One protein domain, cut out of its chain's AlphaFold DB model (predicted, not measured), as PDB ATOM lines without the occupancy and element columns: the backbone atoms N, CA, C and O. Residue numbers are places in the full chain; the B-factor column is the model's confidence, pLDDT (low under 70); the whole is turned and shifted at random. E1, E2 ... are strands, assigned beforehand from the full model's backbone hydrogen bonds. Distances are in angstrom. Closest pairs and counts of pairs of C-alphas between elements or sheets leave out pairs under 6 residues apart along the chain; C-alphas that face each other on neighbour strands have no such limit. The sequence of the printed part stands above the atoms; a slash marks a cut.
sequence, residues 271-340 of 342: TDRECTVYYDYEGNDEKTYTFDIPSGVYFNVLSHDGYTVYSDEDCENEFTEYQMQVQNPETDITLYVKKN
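What this domain is: This is residues 271 to 340 of the 342 residues of an uncharacterized protein of Eubacterium sp. An11 (UniProt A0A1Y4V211). One strongly twisted, curled wall of four strands makes the domain, with short E3 and part of the long link before E5 over one face. The 70 printed residues hold E1 to E5 and no named helix: all strand, though under half are in named elements. The mixed sheet runs E2, E1, E5, E4; the whole is compact, radius of gyration of the C-alphas 11.8 A, spanning 34 by 23 by 20 A.

How they stand to each other: Inner strands E1, residues 271 to 279, and E5, 333 to 339, are parallel at 20 degrees; N 276 and O 333 are 2.9 A apart. Edge strand E2, 287 to 294, forms an antiparallel hairpin with E1; N 277 to O 289 is 2.8 A. Edge strand E4, 307 to 310, forms one with E5; N 310 to O 336 is 2.8 A. E3, 298 to 301, pairs with no named strand; its closest C-alphas to E2 are Phe 299 and Ile 293, 7.3 A.

Where its parts are: E1 begins at C-alpha 271 (367.134, -173.494, 95.902) and measures 22.4 A, E2 22.7 A, E5 19.9 A, ending at C-alpha 339 (378.254, -160.574, 120.414).

The domain as a whole: The printed part has no cut. The E4 to E5 link, 22 residues, is long. Confidence is under 70 at residues 303 to 304 and 320 to 330.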
ATOM      1  N   THR A 271     366.259-174.321  95.072       71.62
ATOM      2  CA  THR A 271     367.134-173.494  95.902       71.62
ATOM      3  C   THR A 271     368.242-172.946  95.012       71.62
ATOM      4  O   THR A 271     369.169-173.672  94.654       71.62
ATOM      5  N   ASP A 272     368.133-171.675  94.645       72.62
ATOM      6  CA  ASP A 272     369.084-171.022  93.738       72.62
ATOM      7  C   ASP A 272     370.034-170.058  94.470       72.62
ATOM      8  O   ASP A 272     370.806-169.349  93.824       72.62
ATOM      9  N   ARG A 273     369.938-169.978  95.805       84.00
ATOM     10  CA  ARG A 273     370.620-168.972  96.628       84.00
ATOM     11  C   ARG A 273     371.050-169.547  97.963       84.00
ATOM     12  O   ARG A 273     370.314-170.329  98.567       84.00
ATOM     13  N   GLU A 274     372.179-169.067  98.452       87.62
ATOM     14  CA  GLU A 274     372.726-169.458  99.744       87.62
ATOM     15  C   GLU A 274     372.898-168.240 100.660       87.62
ATOM     16  O   GLU A 274     373.273-167.152 100.217       87.62
ATOM     17  N   CYS A 275     372.648-168.418 101.958       87.50
ATOM     18  CA  CYS A 275     373.146-167.499 102.974       87.50
ATOM     19  C   CYS A 275     374.155-168.197 103.881       87.50
ATOM     20  O   CYS A 275     373.830-169.191 104.528       87.50
ATOM     21  N   THR A 276     375.364-167.643 103.957       91.12
ATOM     22  CA  THR A 276     376.383-168.056 104.922       91.12
ATOM     23  C   THR A 276     376.440-167.057 106.075       91.12
ATOM     24  O   THR A 276     376.588-165.855 105.864       91.12
ATOM     25  N   VAL A 277     376.344-167.557 107.303       89.94
ATOM     26  CA  VAL A 277     376.364-166.761 108.533       89.94
ATOM     27  C   VAL A 277     377.548-167.174 109.400       89.94
ATOM     28  O   VAL A 277     377.646-168.332 109.811       89.94
ATOM     29  N   TYR A 278     378.422-166.221 109.713       91.31
ATOM     30  CA  TYR A 278     379.479-166.361 110.713       91.31
ATOM     31  C   TYR A 278     378.936-165.911 112.072       91.31
ATOM     32  O   TYR A 278     378.792-164.719 112.329       91.31
ATOM     33  N   TYR A 279     378.569-166.868 112.916       90.06
ATOM     34  CA  TYR A 279     378.027-166.657 114.255       90.06
ATOM     35  C   TYR A 279     379.126-166.534 115.303       90.06
ATOM     36  O   TYR A 279     380.096-167.281 115.235       90.06
ATOM     37  N   ASP A 280     378.928-165.650 116.283       88.56
ATOM     38  CA  ASP A 280     379.937-165.246 117.271       88.56
ATOM     39  C   ASP A 280     381.274-164.902 116.592       88.56
ATOM     40  O   ASP A 280     382.331-165.410 116.954       88.56
ATOM     41  N   TYR A 281     381.197-164.084 115.537       88.44
ATOM     42  CA  TYR A 281     382.334-163.744 114.688       88.44
ATOM     43  C   TYR A 281     383.447-163.040 115.479       88.44
ATOM     44  O   TYR A 281     383.186-162.054 116.175       88.44
ATOM     45  N   GLU A 282     384.678-163.560 115.379       88.06
ATOM     46  CA  GLU A 282     385.836-163.190 116.213       88.06
ATOM     47  C   GLU A 282     385.635-163.411 117.728       88.06
ATOM     48  O   GLU A 282     386.435-162.945 118.549       88.06
ATOM     49  N   GLY A 283     384.562-164.101 118.110       86.19
ATOM     50  CA  GLY A 283     384.222-164.446 119.480       86.19
ATOM     51  C   GLY A 283     384.877-165.745 119.946       86.19
ATOM     52  O   GLY A 283     385.826-166.259 119.351       86.19
ATOM     53  N   ASN A 284     384.394-166.275 121.068       86.75
ATOM     54  CA  ASN A 284     384.969-167.490 121.660       86.75
ATOM     55  C   ASN A 284     384.347-168.772 121.090       86.75
ATOM     56  O   ASN A 284     384.990-169.821 121.132       86.75
ATOM     57  N   ASP A 285     383.124-168.685 120.570       86.94
ATOM     58  CA  ASP A 285     382.299-169.802 120.118       86.94
ATOM     59  C   ASP A 285     381.929-169.658 118.631       86.94
ATOM     60  O   ASP A 285     380.822-170.021 118.217       86.94
ATOM     61  N   GLU A 286     382.870-169.146 117.825       89.88
ATOM     62  CA  GLU A 286     382.665-168.892 116.399       89.88
ATOM     63  C   GLU A 286     382.189-170.154 115.659       89.88
ATOM     64  O   GLU A 286     382.795-171.232 115.739       89.88
ATOM     65  N   LYS A 287     381.085-170.022 114.919       92.56
ATOM     66  CA  LYS A 287     380.476-171.095 114.122       92.56
ATOM     67  C   LYS A 287     380.016-170.561 112.777       92.56
ATOM     68  O   LYS A 287     379.573-169.425 112.667       92.56
ATOM     69  N   THR A 288     380.038-171.415 111.764       93.62
ATOM     70  CA  THR A 288     379.504-171.084 110.440       93.62
ATOM     71  C   THR A 288     378.234-171.877 110.183       93.62
ATOM     72  O   THR A 288     378.218-173.098 110.347       93.62
ATOM     73  N   TYR A 289     377.187-171.176 109.758       90.88
ATOM     74  CA  TYR A 289     375.926-171.753 109.310       90.88
ATOM     75  C   TYR A 289     375.725-171.428 107.838       90.88
ATOM     76  O   TYR A 289     376.048-170.329 107.397       90.88
ATOM     77  N   THR A 290     375.172-172.376 107.095       91.31
ATOM     78  CA  THR A 290     374.875-172.211 105.674       91.31
ATOM     79  C   THR A 290     373.436-172.635 105.431       91.31
ATOM     80  O   THR A 290     373.031-173.726 105.839       91.31
ATOM     81  N   PHE A 291     372.670-171.756 104.793       88.38
ATOM     82  CA  PHE A 291     371.246-171.923 104.548       88.38
ATOM     83  C   PHE A 291     370.955-171.888 103.050       88.38
ATOM     84  O   PHE A 291     371.191-170.872 102.399       88.38
ATOM     85  N   ASP A 292     370.377-172.969 102.529       88.06
ATOM     86  CA  ASP A 292     369.809-172.998 101.182       88.06
ATOM     87  C   ASP A 292     368.457-172.275 101.198       88.06
ATOM     88  O   ASP A 292     367.498-172.746 101.818       88.06
ATOM     89  N   ILE A 293     368.367-171.120 100.536       86.06
ATOM     90  CA  ILE A 293     367.160-170.286 100.527       86.06
ATOM     91  C   ILE A 293     366.330-170.638  99.281       86.06
ATOM     92  O   ILE A 293     366.772-170.360  98.157       86.06
ATOM     93  N   PRO A 294     365.112-171.199  99.436       84.00
ATOM     94  CA  PRO A 294     364.200-171.435  98.313       84.00
ATOM     95  C   PRO A 294     363.918-170.143  97.545       84.00
ATOM     96  O   PRO A 294     363.995-169.066  98.131       84.00
ATOM     97  N   SER A 295     363.574-170.191  96.257       78.88
ATOM     98  CA  SER A 295     363.092-168.983  95.573       78.88
ATOM     99  C   SER A 295     361.796-168.442  96.207       78.88
ATOM    100  O   SER A 295     361.164-169.092  97.034       78.88
ATOM    101  N   GLY A 296     361.447-167.185  95.917       77.69
ATOM    102  CA  GLY A 296     360.136-166.625  96.283       77.69
ATOM    103  C   GLY A 296     359.876-166.363  97.775       77.69
ATOM    104  O   GLY A 296     358.837-165.789  98.094       77.69
ATOM    105  N   VAL A 297     360.798-166.719  98.676       83.00
ATOM    106  CA  VAL A 297     360.688-166.441 100.118       83.00
ATOM    107  C   VAL A 297     361.571-165.274 100.551       83.00
ATOM    108  O   VAL A 297     362.623-165.005  99.961       83.00
ATOM    109  N   TYR A 298     361.133-164.609 101.615       83.62
ATOM    110  CA  TYR A 298     361.892-163.592 102.330       83.62
ATOM    111  C   TYR A 298     362.793-164.282 103.342       83.62
ATOM    112  O   TYR A 298     362.342-165.173 104.052       83.62
ATOM    113  N   PHE A 299     364.062-163.899 103.411       82.31
ATOM    114  CA  PHE A 299     364.998-164.503 104.356       82.31
ATOM    115  C   PHE A 299     365.235-163.587 105.551       82.31
ATOM    116  O   PHE A 299     365.497-162.400 105.375       82.31
ATOM    117  N   ASN A 300     365.174-164.160 106.751       81.25
ATOM    118  CA  ASN A 300     365.462-163.489 108.007       81.25
ATOM    119  C   ASN A 300     366.313-164.412 108.896       81.25
ATOM    120  O   ASN A 300     366.190-165.631 108.834       81.25
ATOM    121  N   VAL A 301     367.172-163.847 109.736       79.19
ATOM    122  CA  VAL A 301     367.870-164.582 110.800       79.19
ATOM    123  C   VAL A 301     367.185-164.209 112.106       79.19
ATOM    124  O   VAL A 301     366.920-163.029 112.332       79.19
ATOM    125  N   LEU A 302     366.850-165.190 112.950       74.69
ATOM    126  CA  LEU A 302     366.203-164.875 114.225       74.69
ATOM    127  C   LEU A 302     367.076-163.918 115.043       74.69
ATOM    128  O   LEU A 302     368.293-164.074 115.132       74.69
ATOM    129  N   SER A 303     366.438-162.890 115.603       67.94
ATOM    130  CA  SER A 303     367.128-161.932 116.460       67.94
ATOM    131  C   SER A 303     367.672-162.660 117.683       67.94
ATOM    132  O   SER A 303     366.924-163.348 118.379       67.94
ATOM    133  N   HIS A 304     368.962-162.481 117.955       69.12
ATOM    134  CA  HIS A 304     369.590-162.973 119.170       69.12
ATOM    135  C   HIS A 304     369.830-161.815 120.125       69.12
ATOM    136  O   HIS A 304     370.632-160.919 119.847       69.12
ATOM    137  N   ASP A 305     369.183-161.872 121.285       73.56
ATOM    138  CA  ASP A 305     369.446-160.933 122.367       73.56
ATOM    139  C   ASP A 305     370.943-160.921 122.710       73.56
ATOM    140  O   ASP A 305     371.563-161.957 122.964       73.56
ATOM    141  N   GLY A 306     371.530-159.723 122.716       79.88
ATOM    142  CA  GLY A 306     372.954-159.542 122.992       79.88
ATOM    143  C   GLY A 306     373.878-159.810 121.804       79.88
ATOM    144  O   GLY A 306     375.085-159.888 122.016       79.88
ATOM    145  N   TYR A 307     373.357-159.917 120.582       83.81
ATOM    146  CA  TYR A 307     374.150-159.955 119.352       83.81
ATOM    147  C   TYR A 307     373.694-158.872 118.369       83.81
ATOM    148  O   TYR A 307     372.550-158.422 118.403       83.81
ATOM    149  N   THR A 308     374.602-158.471 117.483       87.06
ATOM    150  CA  THR A 308     374.350-157.558 116.363       87.06
ATOM    151  C   THR A 308     374.766-158.236 115.060       87.06
ATOM    152  O   THR A 308     375.747-158.982 115.025       87.06
ATOM    153  N   VAL A 309     374.009-157.997 113.989       86.00
ATOM    154  CA  VAL A 309     374.240-158.589 112.664       86.00
ATOM    155  C   VAL A 309     374.843-157.543 111.731       86.00
ATOM    156  O   VAL A 309     374.387-156.405 111.700       86.00
ATOM    157  N   TYR A 310     375.840-157.929 110.943       86.62
ATOM    158  CA  TYR A 310     376.578-157.068 110.022       86.62
ATOM    159  C   TYR A 310     376.608-157.667 108.612       86.62
ATOM    160  O   TYR A 310     376.600-158.888 108.435       86.62
ATOM    161  N   SER A 311     376.643-156.790 107.603       85.31
ATOM    162  CA  SER A 311     376.709-157.168 106.176       85.31
ATOM    163  C   SER A 311     378.130-157.276 105.613       85.31
ATOM    164  O   SER A 311     378.309-157.697 104.469       85.31
ATOM    165  N   ASP A 312     379.133-156.887 106.393       86.19
ATOM    166  CA  ASP A 312     380.537-156.871 106.002       86.19
ATOM    167  C   ASP A 312     381.435-157.431 107.105       86.19
ATOM    168  O   ASP A 312     381.089-157.412 108.285       86.19
ATOM    169  N   GLU A 313     382.597-157.922 106.678       88.12
ATOM    170  CA  GLU A 313     383.604-158.570 107.523       88.12
ATOM    171  C   GLU A 313     384.218-157.620 108.560       88.12
ATOM    172  O   GLU A 313     384.601-158.058 109.640       88.12
ATOM    173  N   ASP A 314     384.290-156.322 108.248       87.19
ATOM    174  CA  ASP A 314     384.855-155.301 109.136       87.19
ATOM    175  C   ASP A 314     383.848-154.857 110.225       87.19
ATOM    176  O   ASP A 314     384.194-154.075 111.116       87.19
ATOM    177  N   CYS A 315     382.613-155.377 110.186       84.00
ATOM    178  CA  CYS A 315     381.502-155.037 111.075       84.00
ATOM    179  C   CYS A 315     381.192-153.527 111.123       84.00
ATOM    180  O   CYS A 315     380.814-152.992 112.170       84.00
ATOM    181  N   GLU A 316     381.336-152.818 109.999       85.00
ATOM    182  CA  GLU A 316     381.049-151.379 109.925       85.00
ATOM    183  C   GLU A 316     379.588-151.083 109.550       85.00
ATOM    184  O   GLU A 316     379.037-150.058 109.962       85.00
ATOM    185  N   ASN A 317     378.942-151.971 108.788       83.06
ATOM    186  CA  ASN A 317     377.565-151.810 108.327       83.06
ATOM    187  C   ASN A 317     376.642-152.808 109.031       83.06
ATOM    188  O   ASN A 317     376.427-153.938 108.573       83.06
ATOM    189  N   GLU A 318     376.078-152.345 110.145       83.12
ATOM    190  CA  GLU A 318     375.025-153.031 110.887       83.12
ATOM    191  C   GLU A 318     373.781-153.239 110.014       83.12
ATOM    192  O   GLU A 318     373.291-152.330 109.336       83.12
ATOM    193  N   PHE A 319     373.253-154.454 110.068       73.06
ATOM    194  CA  PHE A 319     371.948-154.807 109.547       73.06
ATOM    195  C   PHE A 319     370.900-154.365 110.568       73.06
ATOM    196  O   PHE A 319     370.744-154.972 111.622       73.06
ATOM    197  N   THR A 320     370.163-153.296 110.272       62.16
ATOM    198  CA  THR A 320     369.043-152.898 111.140       62.16
ATOM    199  C   THR A 320     367.913-153.934 111.059       62.16
ATOM    200  O   THR A 320     367.718-154.559 110.016       62.16
ATOM    201  N   GLU A 321     367.113-154.080 112.121       54.41
ATOM    202  CA  GLU A 321     365.943-154.986 112.186       54.41
ATOM    203  C   GLU A 321     365.001-154.836 110.965       54.41
ATOM    204  O   GLU A 321     364.461-155.811 110.442       54.41
ATOM    205  N   TYR A 322     364.888-153.615 110.424       44.72
ATOM    206  CA  TYR A 322     364.120-153.302 109.212       44.72
ATOM    207  C   TYR A 322     364.744-153.815 107.903       44.72
ATOM    208  O   TYR A 322     364.035-153.966 106.912       44.72
ATOM    209  N   GLN A 323     366.050-154.078 107.856       49.88
ATOM    210  CA  GLN A 323     366.728-154.614 106.671       49.88
ATOM    211  C   GLN A 323     366.649-156.145 106.603       49.88
ATOM    212  O   GLN A 323     366.644-156.687 105.498       49.88
ATOM    213  N   MET A 324     366.491-156.836 107.741       52.44
ATOM    214  CA  MET A 324     366.314-158.299 107.804       52.44
ATOM    215  C   MET A 324     364.924-158.761 107.329       52.44
ATOM    216  O   MET A 324     364.732-159.929 107.017       52.44
ATOM    217  N   GLN A 325     363.954-157.845 107.218       49.56
ATOM    218  CA  GLN A 325     362.613-158.127 106.686       49.56
ATOM    219  C   GLN A 325     362.499-157.970 105.156       49.56
ATOM    220  O   GLN A 325     361.467-158.315 104.588       49.56
ATOM    221  N   VAL A 326     363.511-157.428 104.459       50.41
ATOM    222  CA  VAL A 326     363.313-156.852 103.106       50.41
ATOM    223  C   VAL A 326     364.010-157.610 101.972       50.41
ATOM    224  O   VAL A 326     363.882-157.224 100.811       50.41
ATOM    225  N   GLN A 327     364.696-158.722 102.223       53.22
ATOM    226  CA  GLN A 327     365.365-159.420 101.128       53.22
ATOM    227  C   GLN A 327     364.566-160.641 100.674       53.22
ATOM    228  O   GLN A 327     364.527-161.675 101.332       53.22
ATOM    229  N   ASN A 328     363.969-160.516  99.489       60.25
ATOM    230  CA  ASN A 328     364.001-161.591  98.508       60.25
ATOM    231  C   ASN A 328     365.353-161.445  97.782       60.25
ATOM    232  O   ASN A 328     365.402-160.783  96.744       60.25
ATOM    233  N   PRO A 329     366.474-161.899  98.374       63.12
ATOM    234  CA  PRO A 329     367.800-161.559  97.871       63.12
ATOM    235  C   PRO A 329     367.986-162.065  96.444       63.12
ATOM    236  O   PRO A 329     367.761-163.233  96.166       63.12
ATOM    237  N   GLU A 330     368.398-161.227  95.501       68.31
ATOM    238  CA  GLU A 330     368.598-161.695  94.120       68.31
ATOM    239  C   GLU A 330     369.907-162.502  93.948       68.31
ATOM    240  O   GLU A 330     370.150-163.056  92.877       68.31
ATOM    241  N   THR A 331     370.745-162.574  94.991       75.88
ATOM    242  CA  THR A 331     372.070-163.220  95.013       75.88
ATOM    243  C   THR A 331     372.359-163.876  96.366       75.88
ATOM    244  O   THR A 331     371.631-163.643  97.329       75.88
ATOM    245  N   ASP A 332     373.451-164.636  96.456       85.75
ATOM    246  CA  ASP A 332     373.962-165.164  97.727       85.75
ATOM    247  C   ASP A 332     374.253-164.042  98.739       85.75
ATOM    248  O   ASP A 332     374.615-162.921  98.357       85.75
ATOM    249  N   ILE A 333     374.097-164.352 100.030       84.56
ATOM    250  CA  ILE A 333     374.306-163.419 101.144       84.56
ATOM    251  C   ILE A 333     375.368-163.969 102.101       84.56
ATOM    252  O   ILE A 333     375.342-165.141 102.469       84.56
ATOM    253  N   THR A 334     376.232-163.088 102.600       88.12
ATOM    254  CA  THR A 334     377.109-163.374 103.740       88.12
ATOM    255  C   THR A 334     376.764-162.442 104.895       88.12
ATOM    256  O   THR A 334     376.656-161.235 104.684       88.12
ATOM    257  N   LEU A 335     376.591-162.989 106.099       88.25
ATOM    258  CA  LEU A 335     376.300-162.233 107.319       88.25
ATOM    259  C   LEU A 335     377.323-162.545 108.411       88.25
ATOM    260  O   LEU A 335     377.784-163.681 108.540       88.25
ATOM    261  N   TYR A 336     377.612-161.547 109.240       88.81
ATOM    262  CA  TYR A 336     378.497-161.660 110.397       88.81
ATOM    263  C   TYR A 336     377.700-161.298 111.648       88.81
ATOM    264  O   TYR A 336     377.185-160.191 111.760       88.81
ATOM    265  N   VAL A 337     377.546-162.234 112.579       88.62
ATOM    266  CA  VAL A 337     376.799-162.043 113.828       88.62
ATOM    267  C   VAL A 337     377.806-161.971 114.963       88.62
ATOM    268  O   VAL A 337     378.491-162.951 115.252       88.62
ATOM    269  N   LYS A 338     377.901-160.812 115.610       88.75
ATOM    270  CA  LYS A 338     378.882-160.542 116.664       88.75
ATOM    271  C   LYS A 338     378.183-160.296 117.987       88.75
ATOM    272  O   LYS A 338     377.140-159.647 118.035       88.75
ATOM    273  N   LYS A 339     378.759-160.816 119.067       87.62
ATOM    274  CA  LYS A 339     378.254-160.574 120.414       87.62
ATOM    275  C   LYS A 339     378.437-159.105 120.793       87.62
ATOM    276  O   LYS A 339     379.507-158.535 120.587       87.62
ATOM    277  N   ASN A 340     377.403-158.511 121.372       85.81
ATOM    278  CA  ASN A 340     377.446-157.153 121.894       85.81
ATOM    279  C   ASN A 340     378.389-157.118 123.101       85.81
ATOM    280  O   ASN A 340     378.310-157.975 123.985       85.81
TER     281      ASN A 340